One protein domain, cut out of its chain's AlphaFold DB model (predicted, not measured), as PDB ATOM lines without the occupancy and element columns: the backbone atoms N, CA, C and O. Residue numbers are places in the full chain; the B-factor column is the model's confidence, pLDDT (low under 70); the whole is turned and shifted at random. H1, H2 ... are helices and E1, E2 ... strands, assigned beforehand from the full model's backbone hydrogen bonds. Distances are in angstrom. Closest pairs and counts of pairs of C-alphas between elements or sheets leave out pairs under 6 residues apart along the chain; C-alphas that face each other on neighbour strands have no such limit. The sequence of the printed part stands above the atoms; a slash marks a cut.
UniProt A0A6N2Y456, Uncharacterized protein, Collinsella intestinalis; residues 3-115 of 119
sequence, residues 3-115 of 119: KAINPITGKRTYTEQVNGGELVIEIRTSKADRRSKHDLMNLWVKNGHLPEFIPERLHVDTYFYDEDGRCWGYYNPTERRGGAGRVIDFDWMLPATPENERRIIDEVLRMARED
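This is residues 3 to 115 of the 119 residues of an uncharacterized protein of Collinsella intestinalis (UniProt A0A6N2Y456). A twisted sheet of four antiparallel strands makes a slab whose long strands E3 and E4 run along the longest axis, and one helix, H2, packs along one face of it. The small helix H1 lies past the end of E3 and the start of E4, and a small hairpin, E5 and E6, lies beyond the E4 edge of the sheet. The printed part has 113 residues, with two named helices and six named strands in the order E1 E2 E3 H1 E4 E5 E6 H2; the large sheet has the order E1 - E2 - E3 - E4, and E5 - E6 is a separate antiparallel sheet. The class is mixed, helices and strands. The whole is compact, with a radius of gyration of the C-alphas of 15.2 A, and the C-alphas span 47 by 38 by 22 A.

E1, residues 3 to 5, and E2, residues 12 to 18, form a hairpin at 159 degrees between directions, with N 4 and O 13 2.8 A apart, within hydrogen-bond range. E2 and E3, residues 21 to 31, form the next hairpin at 157 degrees, with N 14 and O 25 at 2.8 A and N 23 and O 16 at 2.8 A. E1, E2 and E3 are a meander, each strand the antiparallel neighbour of the one before. H1, residues 40 to 46, is not on the sheet, with 3 pairs of C-alphas within 10 A. E4, residues 56 to 65, is antiparallel to E3 at 163 degrees; N 24 and O 63 are 2.8 A apart, and N 59 and O 28 are 2.8 A apart. E1 and E4 are the edge strands, and from edge to edge the strands' lines turn by 53 degrees. Residues 64 to 65 of E4 pair antiparallel with residues 71 to 72. E5, residues 79 to 82, and E6, residues 85 to 88, form a hairpin at 130 degrees, with N 80 and O 87 at 2.9 A. E4 and E5 are apart. H2, residues 98 to 113, is on the sheet at a height over the sheet of 8.8 A, giving two layers, a helix on one face of a sheet. It lies over E3, on which 10 of its 16 C-alphas fall, while E4, with 2, only just falls short. On the local plane its line and that of E3 stand at 28 degrees, and it only just runs along the strands. The closest C-alphas of E3 and H2 are those of Ile 25 and Ile 105, 7.5 A apart. H1 and H2 are apart. In H1 and H2 every O i to N i+4 pair is within hydrogen-bond range.

E1 begins with C-alpha 3 at (94.298, 61.982, -18.882) and measures 6.9 A from first to last C-alpha. E2 measures 19.0 A and E3 32.8 A, from C-alpha 21 at (83.831, 71.211, -8.843) to C-alpha 31. H1 measures 9.7 A and E4 29.7 A. E5 measures 9.1 A and E6 10.3 A. H2 measures 22.5 A and ends with C-alpha 113 at (92.389, 70.527, -2.153).

The two C-alphas farthest apart are those of Arg 35 and Asp 68, at 47.5 A. The printed part, residues 3 to 115, has no cut. The link from E4 to E5, residues 66 to 78, is long; those from E2 to E3 and from E5 to E6 are tight. The mean pLDDT of the printed part is 95.2, and no printed residue is under 70.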
ATOM      1  N   LYS A   3      93.275  61.391 -18.007       93.75
ATOM      2  CA  LYS A   3      94.298  61.982 -18.882       93.75
ATOM      3  C   LYS A   3      93.893  61.833 -20.343       93.75
ATOM      4  O   LYS A   3      93.608  60.726 -20.791       93.75
ATOM      5  N   ALA A   4      93.971  62.926 -21.091       94.88
ATOM      6  CA  ALA A   4      93.847  62.957 -22.541       94.88
ATOM      7  C   ALA A   4      95.097  63.593 -23.166       94.88
ATOM      8  O   ALA A   4      95.743  64.451 -22.563       94.88
ATOM      9  N   ILE A   5      95.452  63.167 -24.378       94.56
ATOM     10  CA  ILE A   5      96.576  63.725 -25.138       94.56
ATOM     11  C   ILE A   5      96.055  64.152 -26.504       94.56
ATOM     12  O   ILE A   5      95.492  63.339 -27.235       94.56
ATOM     13  N   ASN A   6      96.255  65.419 -26.859       92.38
ATOM     14  CA  ASN A   6      95.980  65.900 -28.202       92.38
ATOM     15  C   ASN A   6      97.109  65.429 -29.142       92.38
ATOM     16  O   ASN A   6      98.257  65.837 -28.946       92.38
ATOM     17  N   PRO A   7      96.820  64.605 -30.166       88.62
ATOM     18  CA  PRO A   7      97.851  64.020 -31.022       88.62
ATOM     19  C   PRO A   7      98.519  65.036 -31.960       88.62
ATOM     20  O   PRO A   7      99.615  64.778 -32.444       88.62
ATOM     21  N   ILE A   8      97.882  66.182 -32.216       87.62
ATOM     22  CA  ILE A   8      98.402  67.229 -33.106       87.62
ATOM     23  C   ILE A   8      99.350  68.149 -32.338       87.62
ATOM     24  O   ILE A   8     100.434  68.475 -32.813       87.62
ATOM     25  N   THR A   9      98.940  68.590 -31.149       87.19
ATOM     26  CA  THR A   9      99.684  69.599 -30.379       87.19
ATOM     27  C   THR A   9     100.580  68.999 -29.301       87.19
ATOM     28  O   THR A   9     101.376  69.716 -28.699       87.19
ATOM     29  N   GLY A  10     100.423  67.709 -28.994       90.19
ATOM     30  CA  GLY A  10     101.059  67.063 -27.848       90.19
ATOM     31  C   GLY A  10     100.545  67.565 -26.493       90.19
ATOM     32  O   GLY A  10     101.081  67.156 -25.461       90.19
ATOM     33  N   LYS A  11      99.527  68.443 -26.473       95.25
ATOM     34  CA  LYS A  11      98.930  68.992 -25.248       95.25
ATOM     35  C   LYS A  11      98.325  67.867 -24.417       95.25
ATOM     36  O   LYS A  11      97.588  67.033 -24.944       95.25
ATOM     37  N   ARG A  12      98.639  67.852 -23.126       96.88
ATOM     38  CA  ARG A  12      98.157  66.861 -22.163       96.88
ATOM     39  C   ARG A  12      97.138  67.538 -21.267       96.88
ATOM     40  O   ARG A  12      97.451  68.554 -20.657       96.88
ATOM     41  N   THR A  13      95.942  66.979 -21.212       97.88
ATOM     42  CA  THR A  13      94.848  67.488 -20.389       97.88
ATOM     43  C   THR A  13      94.565  66.480 -19.293       97.88
ATOM     44  O   THR A  13      94.421  65.286 -19.565       97.88
ATOM     45  N   TYR A  14      94.504  66.966 -18.062       97.69
ATOM     46  CA  TYR A  14      94.195  66.189 -16.878       97.69
ATOM     47  C   TYR A  14      92.926  66.727 -16.228       97.69
ATOM     48  O   TYR A  14      92.796  67.938 -16.085       97.69
ATOM     49  N   THR A  15      92.022  65.840 -15.818       97.62
ATOM     50  CA  THR A  15      90.751  66.226 -15.187       97.62
ATOM     51  C   THR A  15      90.558  65.490 -13.865       97.62
ATOM     52  O   THR A  15      90.746  64.268 -13.801       97.62
ATOM     53  N   GLU A  16      90.177  66.225 -12.821       96.44
ATOM     54  CA  GLU A  16      89.929  65.724 -11.465       96.44
ATOM     55  C   GLU A  16      88.718  66.439 -10.844       96.44
ATOM     56  O   GLU A  16      88.573  67.650 -10.980       96.44
ATOM     57  N   GLN A  17      87.868  65.702 -10.128       96.38
ATOM     58  CA  GLN A  17      86.816  66.288  -9.293       96.38
ATOM     59  C   GLN A  17      87.409  66.684  -7.935       96.38
ATOM     60  O   GLN A  17      88.030  65.858  -7.263       96.38
ATOM     61  N   VAL A  18      87.240  67.941  -7.527       95.00
ATOM     62  CA  VAL A  18      87.817  68.486  -6.290       95.00
ATOM     63  C   VAL A  18      86.928  69.593  -5.730       95.00
ATOM     64  O   VAL A  18      86.441  70.436  -6.472       95.00
ATOM     65  N   ASN A  19      86.702  69.591  -4.414       91.44
ATOM     66  CA  ASN A  19      85.893  70.594  -3.703       91.44
ATOM     67  C   ASN A  19      84.509  70.869  -4.332       91.44
ATOM     68  O   ASN A  19      84.080  72.017  -4.399       91.44
ATOM     69  N   GLY A  20      83.829  69.824  -4.811       91.81
ATOM     70  CA  GLY A  20      82.506  69.944  -5.443       91.81
ATOM     71  C   GLY A  20      82.519  70.469  -6.884       91.81
ATOM     72  O   GLY A  20      81.463  70.570  -7.488       91.81
ATOM     73  N   GLY A  21      83.689  70.768  -7.457       94.25
ATOM     74  CA  GLY A  21      83.831  71.211  -8.843       94.25
ATOM     75  C   GLY A  21      84.762  70.330  -9.677       94.25
ATOM     76  O   GLY A  21      85.386  69.388  -9.182       94.25
ATOM     77  N   GLU A  22      84.897  70.680 -10.955       97.00
ATOM     78  CA  GLU A  22      85.820  70.030 -11.884       97.00
ATOM     79  C   GLU A  22      87.073  70.883 -12.094       97.00
ATOM     80  O   GLU A  22      87.000  72.038 -12.505       97.00
ATOM     81  N   LEU A  23      88.244  70.295 -11.863       97.81
ATOM     82  CA  LEU A  23      89.531  70.893 -12.181       97.81
ATOM     83  C   LEU A  23      90.102  70.283 -13.457       97.81
ATOM     84  O   LEU A  23      90.319  69.073 -13.540       97.81
ATOM     85  N   VAL A  24      90.423  71.145 -14.415       98.06
ATOM     86  CA  VAL A  24      91.130  70.817 -15.651       98.06
ATOM     87  C   VAL A  24      92.523  71.439 -15.613       98.06
ATOM     88  O   VAL A  24      92.672  72.637 -15.374       98.06
ATOM     89  N   ILE A  25      93.544  70.629 -15.881       98.06
ATOM     90  CA  ILE A  25      94.952  71.027 -15.955       98.06
ATOM     91  C   ILE A  25      95.441  70.740 -17.368       98.06
ATOM     92  O   ILE A  25      95.459  69.588 -17.806       98.06
ATOM     93  N   GLU A  26      95.864  71.770 -18.087       97.75
ATOM     94  CA  GLU A  26      96.456  71.634 -19.411       97.75
ATOM     95  C   GLU A  26      97.956  71.894 -19.357       97.75
ATOM     96  O   GLU A  26      98.407  72.951 -18.923       97.75
ATOM     97  N   ILE A  27      98.734  70.930 -19.844       97.56
ATOM     98  CA  ILE A  27     100.189  71.010 -19.895       97.56
ATOM     99  C   ILE A  27     100.652  70.898 -21.343       97.56
ATOM    100  O   ILE A  27     100.308  69.961 -22.073       97.56
ATOM    101  N   ARG A  28     101.480  71.857 -21.758       96.19
ATOM    102  CA  ARG A  28     102.216  71.833 -23.028       96.19
ATOM    103  C   ARG A  28     103.692  72.114 -22.787       96.19
ATOM    104  O   ARG A  28     104.073  72.604 -21.726       96.19
ATOM    105  N   THR A  29     104.520  71.830 -23.785       95.56
ATOM    106  CA  THR A  29     105.922  72.248 -23.775       95.56
ATOM    107  C   THR A  29     106.116  73.470 -24.666       95.56
ATOM    108  O   THR A  29     105.366  73.696 -25.618       95.56
ATOM    109  N   SER A  30     107.104  74.297 -24.340       93.94
ATOM    110  CA  SER A  30     107.501  75.438 -25.160       93.94
ATOM    111  C   SER A  30     109.013  75.446 -25.318       93.94
ATOM    112  O   SER A  30     109.751  75.568 -24.337       93.94
ATOM    113  N   LYS A  31     109.456  75.316 -26.570       95.81
ATOM    114  CA  LYS A  31     110.865  75.413 -26.950       95.81
ATOM    115  C   LYS A  31     111.291  76.873 -27.004       95.81
ATOM    116  O   LYS A  31     110.515  77.727 -27.429       95.81
ATOM    117  N   ALA A  32     112.515  77.129 -26.575       96.62
ATOM    118  CA  ALA A  32     113.138  78.437 -26.607       96.62
ATOM    119  C   ALA A  32     114.223  78.489 -27.679       96.62
ATOM    120  O   ALA A  32     114.978  77.530 -27.870       96.62
ATOM    121  N   ASP A  33     114.328  79.624 -28.361       97.00
ATOM    122  CA  ASP A  33     115.381  79.858 -29.337       97.00
ATOM    123  C   ASP A  33     116.563  80.588 -28.694       97.00
ATOM    124  O   ASP A  33     116.576  81.811 -28.537       97.00
ATOM    125  N   ARG A  34     117.620  79.829 -28.390       95.31
ATOM    126  CA  ARG A  34     118.860  80.379 -27.828       95.31
ATOM    127  C   ARG A  34     119.533  81.403 -28.751       95.31
ATOM    128  O   ARG A  34     120.278  82.243 -28.258       95.31
ATOM    129  N   ARG A  35     119.295  81.353 -30.066       96.62
ATOM    130  CA  ARG A  35     119.912  82.268 -31.044       96.62
ATOM    131  C   ARG A  35     119.207  83.623 -31.095       96.62
ATOM    132  O   ARG A  35     119.822  84.613 -31.487       96.62
ATOM    133  N   SER A  36     117.945  83.689 -30.677       96.12
ATOM    134  CA  SER A  36     117.172  84.927 -30.664       96.12
ATOM    135  C   SER A  36     117.387  85.702 -29.365       96.12
ATOM    136  O   SER A  36     116.929  85.309 -28.293       96.12
ATOM    137  N   LYS A  37     118.010  86.884 -29.452       93.56
ATOM    138  CA  LYS A  37     118.172  87.799 -28.302       93.56
ATOM    139  C   LYS A  37     116.846  88.324 -27.724       93.56
ATOM    140  O   LYS A  37     116.854  88.946 -26.667       93.56
ATOM    141  N   HIS A  38     115.744  88.131 -28.452       96.00
ATOM    142  CA  HIS A  38     114.396  88.545 -28.068       96.00
ATOM    143  C   HIS A  38     113.550  87.384 -27.529       96.00
ATOM    144  O   HIS A  38     112.412  87.612 -27.131       96.00
ATOM    145  N   ASP A  39     114.083  86.158 -27.511       96.94
ATOM    146  CA  ASP A  39     113.415  85.034 -26.857       96.94
ATOM    147  C   ASP A  39     113.274  85.307 -25.352       96.94
ATOM    148  O   ASP A  39     114.218  85.759 -24.694       96.94
ATOM    149  N   LEU A  40     112.084  85.036 -24.807       95.31
ATOM    150  CA  LEU A  40     111.769  85.295 -23.404       95.31
ATOM    151  C   LEU A  40     112.740  84.590 -22.455       95.31
ATOM    152  O   LEU A  40     113.136  85.193 -21.464       95.31
ATOM    153  N   MET A  41     113.193  83.373 -22.773       97.06
ATOM    154  CA  MET A  41     114.143  82.650 -21.925       97.06
ATOM    155  C   MET A  41     115.485  83.371 -21.828       97.06
ATOM    156  O   MET A  41     116.042  83.498 -20.739       97.06
ATOM    157  N   ASN A  42     115.992  83.891 -22.949       97.62
ATOM    158  CA  ASN A  42     117.226  84.675 -22.958       97.62
ATOM    159  C   ASN A  42     117.069  85.966 -22.144       97.62
ATOM    160  O   ASN A  42     117.975  86.343 -21.399       97.62
ATOM    161  N   LEU A  43     115.916  86.631 -22.256       97.75
ATOM    162  CA  LEU A  43     115.609  87.832 -21.479       97.75
ATOM    163  C   LEU A  43     115.495  87.530 -19.978       97.75
ATOM    164  O   LEU A  43     116.022  88.289 -19.167       97.75
ATOM    165  N   TRP A  44     114.858  86.423 -19.595       97.31
ATOM    166  CA  TRP A  44     114.700  86.025 -18.195       97.31
ATOM    167  C   TRP A  44     116.031  85.683 -17.530       97.31
ATOM    168  O   TRP A  44     116.281  86.160 -16.425       97.31
ATOM    169  N   VAL A  45     116.915  84.951 -18.212       97.50
ATOM    170  CA  VAL A  45     118.274  84.675 -17.713       97.50
ATOM    171  C   VAL A  45     119.086  85.964 -17.608       97.50
ATOM    172  O   VAL A  45     119.687  86.239 -16.575       97.50
ATOM    173  N   LYS A  46     119.063  86.806 -18.651       97.31
ATOM    174  CA  LYS A  46     119.792  88.084 -18.663       97.31
ATOM    175  C   LYS A  46     119.377  89.012 -17.516       97.31
ATOM    176  O   LYS A  46     120.225  89.716 -16.976       97.31
ATOM    177  N   ASN A  47     118.093  89.026 -17.169       97.12
ATOM    178  CA  ASN A  47     117.548  89.861 -16.099       97.12
ATOM    179  C   ASN A  47     117.592  89.184 -14.715       97.12
ATOM    180  O   ASN A  47     117.071  89.745 -13.756       97.12
ATOM    181  N   GLY A  48     118.195  87.995 -14.597       97.06
ATOM    182  CA  GLY A  48     118.361  87.294 -13.322       97.06
ATOM    183  C   GLY A  48     117.085  86.661 -12.762       97.06
ATOM    184  O   GLY A  48     117.055  86.312 -11.587       97.06
ATOM    185  N   HIS A  49     116.031  86.502 -13.570       96.19
ATOM    186  CA  HIS A  49     114.817  85.783 -13.162       96.19
ATOM    187  C   HIS A  49     115.011  84.266 -13.149       96.19
ATOM    188  O   HIS A  49     114.333  83.568 -12.404       96.19
ATOM    189  N   LEU A  50     115.925  83.764 -13.982       96.81
ATOM    190  CA  LEU A  50     116.314  82.360 -14.028       96.81
ATOM    191  C   LEU A  50     117.834  82.238 -13.914       96.81
ATOM    192  O   LEU A  50     118.545  83.039 -14.526       96.81
ATOM    193  N   PRO A  51     118.339  81.222 -13.195       96.31
ATOM    194  CA  PRO A  51     119.776  81.004 -13.066       96.31
ATOM    195  C   PRO A  51     120.411  80.531 -14.380       96.31
ATOM    196  O   PRO A  51     121.576  80.815 -14.643       96.31
ATOM    197  N   GLU A  52     119.650  79.823 -15.221       96.88
ATOM    198  CA  GLU A  52     120.145  79.259 -16.473       96.88
ATOM    199  C   GLU A  52     119.068  79.159 -17.560       96.88
ATOM    200  O   GLU A  52     117.864  79.253 -17.316       96.88
ATOM    201  N   PHE A  53     119.526  78.985 -18.800       97.31
ATOM    202  CA  PHE A  53     118.663  78.854 -19.968       97.31
ATOM    203  C   PHE A  53     118.023  77.463 -20.017       97.31
ATOM    204  O   PHE A  53     118.732  76.465 -20.119       97.31
ATOM    205  N   ILE A  54     116.690  77.413 -20.052       97.88
ATOM    206  CA  ILE A  54     115.902  76.184 -20.203       97.88
ATOM    207  C   ILE A  54     115.491  76.030 -21.682       97.88
ATOM    208  O   ILE A  54     114.668  76.816 -22.157       97.88
ATOM    209  N   PRO A  55     116.023  75.039 -22.430       97.50
ATOM    210  CA  PRO A  55     115.732  74.884 -23.861       97.50
ATOM    211  C   PRO A  55     114.280  74.533 -24.178       97.50
ATOM    212  O   PRO A  55     113.748  74.944 -25.208       97.50
ATOM    213  N   GLU A  56     113.638  73.769 -23.300       97.50
ATOM    214  CA  GLU A  56     112.236  73.395 -23.414       97.50
ATOM    215  C   GLU A  56     111.625  73.353 -22.016       97.50
ATOM    216  O   GLU A  56     112.134  72.670 -21.126       97.50
ATOM    217  N   ARG A  57     110.553  74.118 -21.812       96.44
ATOM    218  CA  ARG A  57     109.910  74.308 -20.504       96.44
ATOM    219  C   ARG A  57     108.455  73.870 -20.521       96.44
ATOM    220  O   ARG A  57     107.840  73.814 -21.589       96.44
ATOM    221  N   LEU A  58     107.909  73.597 -19.342       97.19
ATOM    222  CA  LEU A  58     106.484  73.338 -19.165       97.19
ATOM    223  C   LEU A  58     105.699  74.653 -19.171       97.19
ATOM    224  O   LEU A  58     106.144  75.663 -18.637       97.19
ATOM    225  N   HIS A  59     104.523  74.625 -19.786       94.94
ATOM    226  CA  HIS A  59     103.517  75.671 -19.672       94.94
ATOM    227  C   HIS A  59     102.220  75.043 -19.187       94.94
ATOM    228  O   HIS A  59     101.802  74.008 -19.714       94.94
ATOM    229  N   VAL A  60     101.591  75.699 -18.215       95.94
ATOM    230  CA  VAL A  60     100.441  75.190 -17.471       95.94
ATOM    231  C   VAL A  60      99.305  76.193 -17.564       95.94
ATOM    232  O   VAL A  60      99.516  77.373 -17.306       95.94
ATOM    233  N   ASP A  61      98.122  75.713 -17.916       95.56
ATOM    234  CA  ASP A  61      96.871  76.449 -17.759       95.56
ATOM    235  C   ASP A  61      95.924  75.610 -16.900       95.56
ATOM    236  O   ASP A  61      95.872  74.384 -17.033       95.56
ATOM    237  N   THR A  62      95.178  76.255 -16.006       96.81
ATOM    238  CA  THR A  62      94.235  75.570 -15.113       96.81
ATOM    239  C   THR A  62      92.862  76.204 -15.184       96.81
ATOM    240  O   THR A  62      92.753  77.430 -15.190       96.81
ATOM    241  N   TYR A  63      91.828  75.370 -15.160       96.88
ATOM    242  CA  TYR A  63      90.433  75.783 -15.221       96.88
ATOM    243  C   TYR A  63      89.655  75.025 -14.152       96.88
ATOM    244  O   TYR A  63      89.563  73.802 -14.208       96.88
ATOM    245  N   PHE A  64      89.124  75.741 -13.167       97.31
ATOM    246  CA  PHE A  64      88.229  75.185 -12.163       97.31
ATOM    247  C   PHE A  64      86.795  75.598 -12.475       97.31
ATOM    248  O   PHE A  64      86.508  76.795 -12.522       97.31
ATOM    249  N   TYR A  65      85.922  74.619 -12.678       96.88
ATOM    250  CA  TYR A  65      84.495  74.801 -12.895       96.88
ATOM    251  C   TYR A  65      83.753  74.508 -11.591       96.88
ATOM    252  O   TYR A  65      83.815  73.384 -11.094       96.88
ATOM    253  N   ASP A  66      83.095  75.522 -11.026       94.56
ATOM    254  CA  ASP A  66      82.238  75.351  -9.847       94.56
ATOM    255  C   ASP A  66      80.882  74.708 -10.207       94.56
ATOM    256  O   ASP A  66      80.577  74.477 -11.379       94.56
ATOM    257  N   GLU A  67      80.063  74.399  -9.197       93.25
ATOM    258  CA  GLU A  67      78.741  73.769  -9.374       93.25
ATOM    259  C   GLU A  67      77.769  74.626 -10.210       93.25
ATOM    260  O   GLU A  67      76.880  74.086 -10.867       93.25
ATOM    261  N   ASP A  68      77.971  75.948 -10.240       93.88
ATOM    262  CA  ASP A  68      77.201  76.890 -11.064       93.88
ATOM    263  C   ASP A  68      77.710  76.939 -12.524       93.88
ATOM    264  O   ASP A  68      77.190  77.698 -13.349       93.88
ATOM    265  N   GLY A  69      78.752  76.170 -12.857       90.88
ATOM    266  CA  GLY A  69      79.394  76.145 -14.169       90.88
ATOM    267  C   GLY A  69      80.301  77.348 -14.449       90.88
ATOM    268  O   GLY A  69      80.697  77.554 -15.601       90.88
ATOM    269  N   ARG A  70      80.647  78.164 -13.441       95.31
ATOM    270  CA  ARG A  70      81.587  79.281 -13.622       95.31
ATOM    271  C   ARG A  70      83.017  78.762 -13.650       95.31
ATOM    272  O   ARG A  70      83.390  77.901 -12.862       95.31
ATOM    273  N   CYS A  71      83.827  79.342 -14.532       94.88
ATOM    274  CA  CYS A  71      85.216  78.951 -14.733       94.88
ATOM    275  C   CYS A  71      86.187  79.945 -14.092       94.88
ATOM    276  O   CYS A  71      86.095  81.156 -14.311       94.88
ATOM    277  N   TRP A  72      87.161  79.414 -13.357       91.25
ATOM    278  CA  TRP A  72      88.162  80.188 -12.642       91.25
ATOM    279  C   TRP A  72      89.563  79.604 -12.811       91.25
ATOM    280  O   TRP A  72      89.800  78.425 -12.557       91.25
ATOM    281  N   GLY A  73      90.542  80.447 -13.140       89.25
ATOM    282  CA  GLY A  73      91.957  80.062 -13.146       89.25
ATOM    283  C   GLY A  73      92.579  80.087 -11.748       89.25
ATOM    284  O   GLY A  73      93.578  80.765 -11.550       89.25
ATOM    285  N   TYR A  74      91.952  79.498 -10.728       90.00
ATOM    286  CA  TYR A  74      92.385  79.698  -9.336       90.00
ATOM    287  C   TYR A  74      93.677  78.972  -8.958       90.00
ATOM    288  O   TYR A  74      94.457  79.519  -8.179       90.00
ATOM    289  N   TYR A  75      93.912  77.776  -9.488       95.31
ATOM    290  CA  TYR A  75      94.921  76.857  -8.957       95.31
ATOM    291  C   TYR A  75      96.084  76.675  -9.932       95.31
ATOM    292  O   TYR A  75      96.274  75.592 -10.466       95.31
ATOM    293  N   ASN A  76      96.858  77.738 -10.176       96.19
ATOM    294  CA  ASN A  76      98.028  77.693 -11.057       96.19
ATOM    295  C   ASN A  76      99.307  78.075 -10.287       96.19
ATOM    296  O   ASN A  76      99.472  79.258  -9.988       96.19
ATOM    297  N   PRO A  77     100.227  77.134  -9.993       96.12
ATOM    298  CA  PRO A  77     101.469  77.445  -9.287       96.12
ATOM    299  C   PRO A  77     102.454  78.239 -10.153       96.12
ATOM    300  O   PRO A  77     103.350  78.882  -9.628       96.12
ATOM    301  N   THR A  78     102.286  78.244 -11.482       95.75
ATOM    302  CA  THR A  78     103.133  79.048 -12.386       95.75
ATOM    303  C   THR A  78     102.780  80.535 -12.374       95.75
ATOM    304  O   THR A  78     103.455  81.345 -13.011       95.75
ATOM    305  N   GLU A  79     101.737  80.903 -11.631       94.50
ATOM    306  CA  GLU A  79     101.290  82.268 -11.427       94.50
ATOM    307  C   GLU A  79     101.366  82.615  -9.942       94.50
ATOM    308  O   GLU A  79     101.035  81.811  -9.072       94.50
ATOM    309  N   ARG A  80     101.716  83.863  -9.651       91.62
ATOM    310  CA  ARG A  80     101.613  84.448  -8.313       91.62
ATOM    311  C   ARG A  80     101.074  85.866  -8.392       91.62
ATOM    312  O   ARG A  80     101.078  86.500  -9.453       91.62
ATOM    313  N   ARG A  81     100.664  86.413  -7.249       88.06
ATOM    314  CA  ARG A  81     100.271  87.820  -7.160       88.06
ATOM    315  C   ARG A  81     101.467  88.739  -7.432       88.06
ATOM    316  O   ARG A  81     102.544  88.579  -6.857       88.06
ATOM    317  N   GLY A  82     101.249  89.729  -8.286       85.00
ATOM    318  CA  GLY A  82     102.149  90.843  -8.559       85.00
ATOM    319  C   GLY A  82     101.417  92.182  -8.456       85.00
ATOM    320  O   GLY A  82     100.226  92.234  -8.156       85.00
ATOM    321  N   GLY A  83     102.142  93.281  -8.689       81.88
ATOM    322  CA  GLY A  83     101.662  94.640  -8.405       81.88
ATOM    323  C   GLY A  83     100.274  94.970  -8.974       81.88
ATOM    324  O   GLY A  83      99.418  95.434  -8.228       81.88
ATOM    325  N   ALA A  84     100.037  94.700 -10.263       82.38
ATOM    326  CA  ALA A  84      98.785  95.032 -10.959       82.38
ATOM    327  C   ALA A  84      97.946  93.806 -11.376       82.38
ATOM    328  O   ALA A  84      96.993  93.943 -12.138       82.38
ATOM    329  N   GLY A  85      98.303  92.604 -10.923       85.00
ATOM    330  CA  GLY A  85      97.645  91.369 -11.347       85.00
ATOM    331  C   GLY A  85      98.537  90.154 -11.161       85.00
ATOM    332  O   GLY A  85      99.454  90.168 -10.341       85.00
ATOM    333  N   ARG A  86      98.279  89.099 -11.930       88.31
ATOM    334  CA  ARG A  86      99.082  87.877 -11.879       88.31
ATOM    335  C   ARG A  86     100.356  88.022 -12.694       88.31
ATOM    336  O   ARG A  86     100.356  88.596 -13.781       88.31
ATOM    337  N   VAL A  87     101.441  87.506 -12.142       92.31
ATOM    338  CA  VAL A  87     102.756  87.462 -12.779       92.31
ATOM    339  C   VAL A  87     103.279  86.036 -12.741       92.31
ATOM    340  O   VAL A  87     102.831  85.231 -11.928       92.31
ATOM    341  N   ILE A  88     104.242  85.741 -13.609       93.56
ATOM    342  CA  ILE A  88     104.911  84.442 -13.636       93.56
ATOM    343  C   ILE A  88     105.616  84.204 -12.297       93.56
ATOM    344  O   ILE A  88     106.351  85.070 -11.803       93.56
ATOM    345  N   ASP A  89     105.410  83.017 -11.741       95.44
ATOM    346  CA  ASP A  89     106.245  82.486 -10.679       95.44
ATOM    347  C   ASP A  89     107.413  81.696 -11.285       95.44
ATOM    348  O   ASP A  89     107.242  80.624 -11.872       95.44
ATOM    349  N   PHE A  90     108.617  82.262 -11.187       95.50
ATOM    350  CA  PHE A  90     109.819  81.669 -11.769       95.50
ATOM    351  C   PHE A  90     110.285  80.415 -11.021       95.50
ATOM    352  O   PHE A  90     110.964  79.592 -11.635       95.50
ATOM    353  N   ASP A  91     109.847  80.201  -9.774       95.56
ATOM    354  CA  ASP A  91     110.135  78.971  -9.021       95.56
ATOM    355  C   ASP A  91     109.456  77.741  -9.651       95.56
ATOM    356  O   ASP A  91     109.893  76.599  -9.471       95.56
ATOM    357  N   TRP A  92     108.413  77.985 -10.449       96.94
ATOM    358  CA  TRP A  92     107.645  76.983 -11.185       96.94
ATOM    359  C   TRP A  92     107.922  76.989 -12.693       96.94
ATOM    360  O   TRP A  92     107.274  76.266 -13.454       96.94
ATOM    361  N   MET A  93     108.928  77.744 -13.141       96.69
ATOM    362  CA  MET A  93     109.398  77.720 -14.524       96.69
ATOM    363  C   MET A  93     110.332  76.524 -14.745       96.69
ATOM    364  O   MET A  93     111.556  76.642 -14.720       96.69
ATOM    365  N   LEU A  94     109.742  75.342 -14.934       97.19
ATOM    366  CA  LEU A  94     110.471  74.073 -14.911       97.19
ATOM    367  C   LEU A  94     110.822  73.535 -16.314       97.19
ATOM    368  O   LEU A  94     110.022  73.668 -17.250       97.19
ATOM    369  N   PRO A  95     111.976  72.850 -16.468       97.94
ATOM    370  CA  PRO A  95     112.285  72.058 -17.656       97.94
ATOM    371  C   PRO A  95     111.202  71.024 -17.971       97.94
ATOM    372  O   PRO A  95     110.617  70.428 -17.064       97.94
ATOM    373  N   ALA A  96     110.979  70.772 -19.262       97.38
ATOM    374  CA  ALA A  96     110.000  69.815 -19.766       97.38
ATOM    375  C   ALA A  96     110.423  68.352 -19.553       97.38
ATOM    376  O   ALA A  96     110.741  67.640 -20.503       97.38
ATOM    377  N   THR A  97     110.400  67.897 -18.299       97.25
ATOM    378  CA  THR A  97     110.622  66.493 -17.926       97.25
ATOM    379  C   THR A  97     109.355  65.866 -17.330       97.25
ATOM    380  O   THR A  97     108.514  66.588 -16.778       97.25
ATOM    381  N   PRO A  98     109.197  64.530 -17.400       96.06
ATOM    382  CA  PRO A  98     108.086  63.827 -16.756       96.06
ATOM    383  C   PRO A  98     107.985  64.080 -15.244       96.06
ATOM    384  O   PRO A  98     106.882  64.184 -14.706       96.06
ATOM    385  N   GLU A  99     109.121  64.215 -14.556       98.19
ATOM    386  CA  GLU A  99     109.196  64.460 -13.112       98.19
ATOM    387  C   GLU A  99     108.679  65.858 -12.761       98.19
ATOM    388  O   GLU A  99     107.888  66.013 -11.832       98.19
ATOM    389  N   ASN A 100     109.067  66.876 -13.533       98.25
ATOM    390  CA  ASN A 100     108.587  68.243 -13.334       98.25
ATOM    391  C   ASN A 100     107.110  68.396 -13.713       98.25
ATOM    392  O   ASN A 100     106.384  69.141 -13.058       98.25
ATOM    393  N   GLU A 101     106.645  67.664 -14.731       97.31
ATOM    394  CA  GLU A 101     105.223  67.605 -15.071       97.31
ATOM    395  C   GLU A 101     104.413  67.026 -13.909       97.31
ATOM    396  O   GLU A 101     103.405  67.609 -13.512       97.31
ATOM    397  N   ARG A 102     104.888  65.927 -13.310       97.50
ATOM    398  CA  ARG A 102     104.276  65.356 -12.105       97.50
ATOM    399  C   ARG A 102     104.269  66.358 -10.952       97.50
ATOM    400  O   ARG A 102     103.224  66.556 -10.347       97.50
ATOM    401  N   ARG A 103     105.397  67.027 -10.704       98.12
ATOM    402  CA  ARG A 103     105.544  68.026  -9.637       98.12
ATOM    403  C   ARG A 103     104.536  69.175  -9.762       98.12
ATOM    404  O   ARG A 103     103.958  69.579  -8.761       98.12
ATOM    405  N   ILE A 104     104.299  69.679 -10.976       97.81
ATOM    406  CA  ILE A 104     103.275  70.704 -11.245       97.81
ATOM    407  C   ILE A 104     101.873  70.172 -10.959       97.81
ATOM    408  O   ILE A 104     101.095  70.849 -10.297       97.81
ATOM    409  N   ILE A 105     101.540  68.977 -11.453       97.81
ATOM    410  CA  ILE A 105     100.212  68.381 -11.255       97.81
ATOM    411  C   ILE A 105      99.931  68.197  -9.764       97.81
ATOM    412  O   ILE A 105      98.854  68.558  -9.293       97.81
ATOM    413  N   ASP A 106     100.899  67.657  -9.027       97.94
ATOM    414  CA  ASP A 106     100.756  67.398  -7.598       97.94
ATOM    415  C   ASP A 106     100.548  68.706  -6.823       97.94
ATOM    416  O   ASP A 106      99.686  68.761  -5.944       97.94
ATOM    417  N   GLU A 107     101.247  69.781  -7.198       98.06
ATOM    418  CA  GLU A 107     101.051  71.097  -6.587       98.06
ATOM    419  C   GLU A 107      99.702  71.723  -6.942       98.06
ATOM    420  O   GLU A 107      99.019  72.231  -6.058       98.06
ATOM    421  N   VAL A 108      99.269  71.652  -8.203       97.75
ATOM    422  CA  VAL A 108      97.939  72.132  -8.615       97.75
ATOM    423  C   VAL A 108      96.841  71.415  -7.821       97.75
ATOM    424  O   VAL A 108      95.913  72.050  -7.320       97.75
ATOM    425  N   LEU A 109      96.957  70.093  -7.655       97.19
ATOM    426  CA  LEU A 109      96.012  69.301  -6.866       97.19
ATOM    427  C   LEU A 109      96.064  69.657  -5.379       97.19
ATOM    428  O   LEU A 109      95.016  69.713  -4.736       97.19
ATOM    429  N   ARG A 110      97.256  69.903  -4.826       97.69
ATOM    430  CA  ARG A 110      97.424  70.364  -3.445       97.69
ATOM    431  C   ARG A 110      96.762  71.727  -3.242       97.69
ATOM    432  O   ARG A 110      95.934  71.863  -2.346       97.69
ATOM    433  N   MET A 111      97.054  72.693  -4.118       97.00
ATOM    434  CA  MET A 111      96.436  74.020  -4.119       97.00
ATOM    435  C   MET A 111      94.913  73.926  -4.177       97.00
ATOM    436  O   MET A 111      94.238  74.585  -3.396       97.00
ATOM    437  N   ALA A 112      94.372  73.083  -5.058       96.69
ATOM    438  CA  ALA A 112      92.934  72.894  -5.170       96.69
ATOM    439  C   ALA A 112      92.331  72.293  -3.895       96.69
ATOM    440  O   ALA A 112      91.388  72.853  -3.351       96.69
ATOM    441  N   ARG A 113      92.893  71.199  -3.369       96.38
ATOM    442  CA  ARG A 113      92.389  70.527  -2.153       96.38
ATOM    443  C   ARG A 113      92.434  71.421  -0.914       96.38
ATOM    444  O   ARG A 113      91.543  71.336  -0.080       96.38
ATOM    445  N   GLU A 114      93.449  72.272  -0.806       96.81
ATOM    446  CA  GLU A 114      93.631  73.208   0.312       96.81
ATOM    447  C   GLU A 114      93.008  74.596   0.053       96.81
ATOM    448  O   GLU A 114      93.143  75.493   0.881       96.81
ATOM    449  N   ASP A 115      92.335  74.787  -1.087       94.62
ATOM    450  CA  ASP A 115      91.756  76.062  -1.536       94.62
ATOM    451  C   ASP A 115      92.760  77.240  -1.568       94.62
ATOM    452  O   ASP A 115      92.437  78.408  -1.321       94.62
TER     453      ASP A 115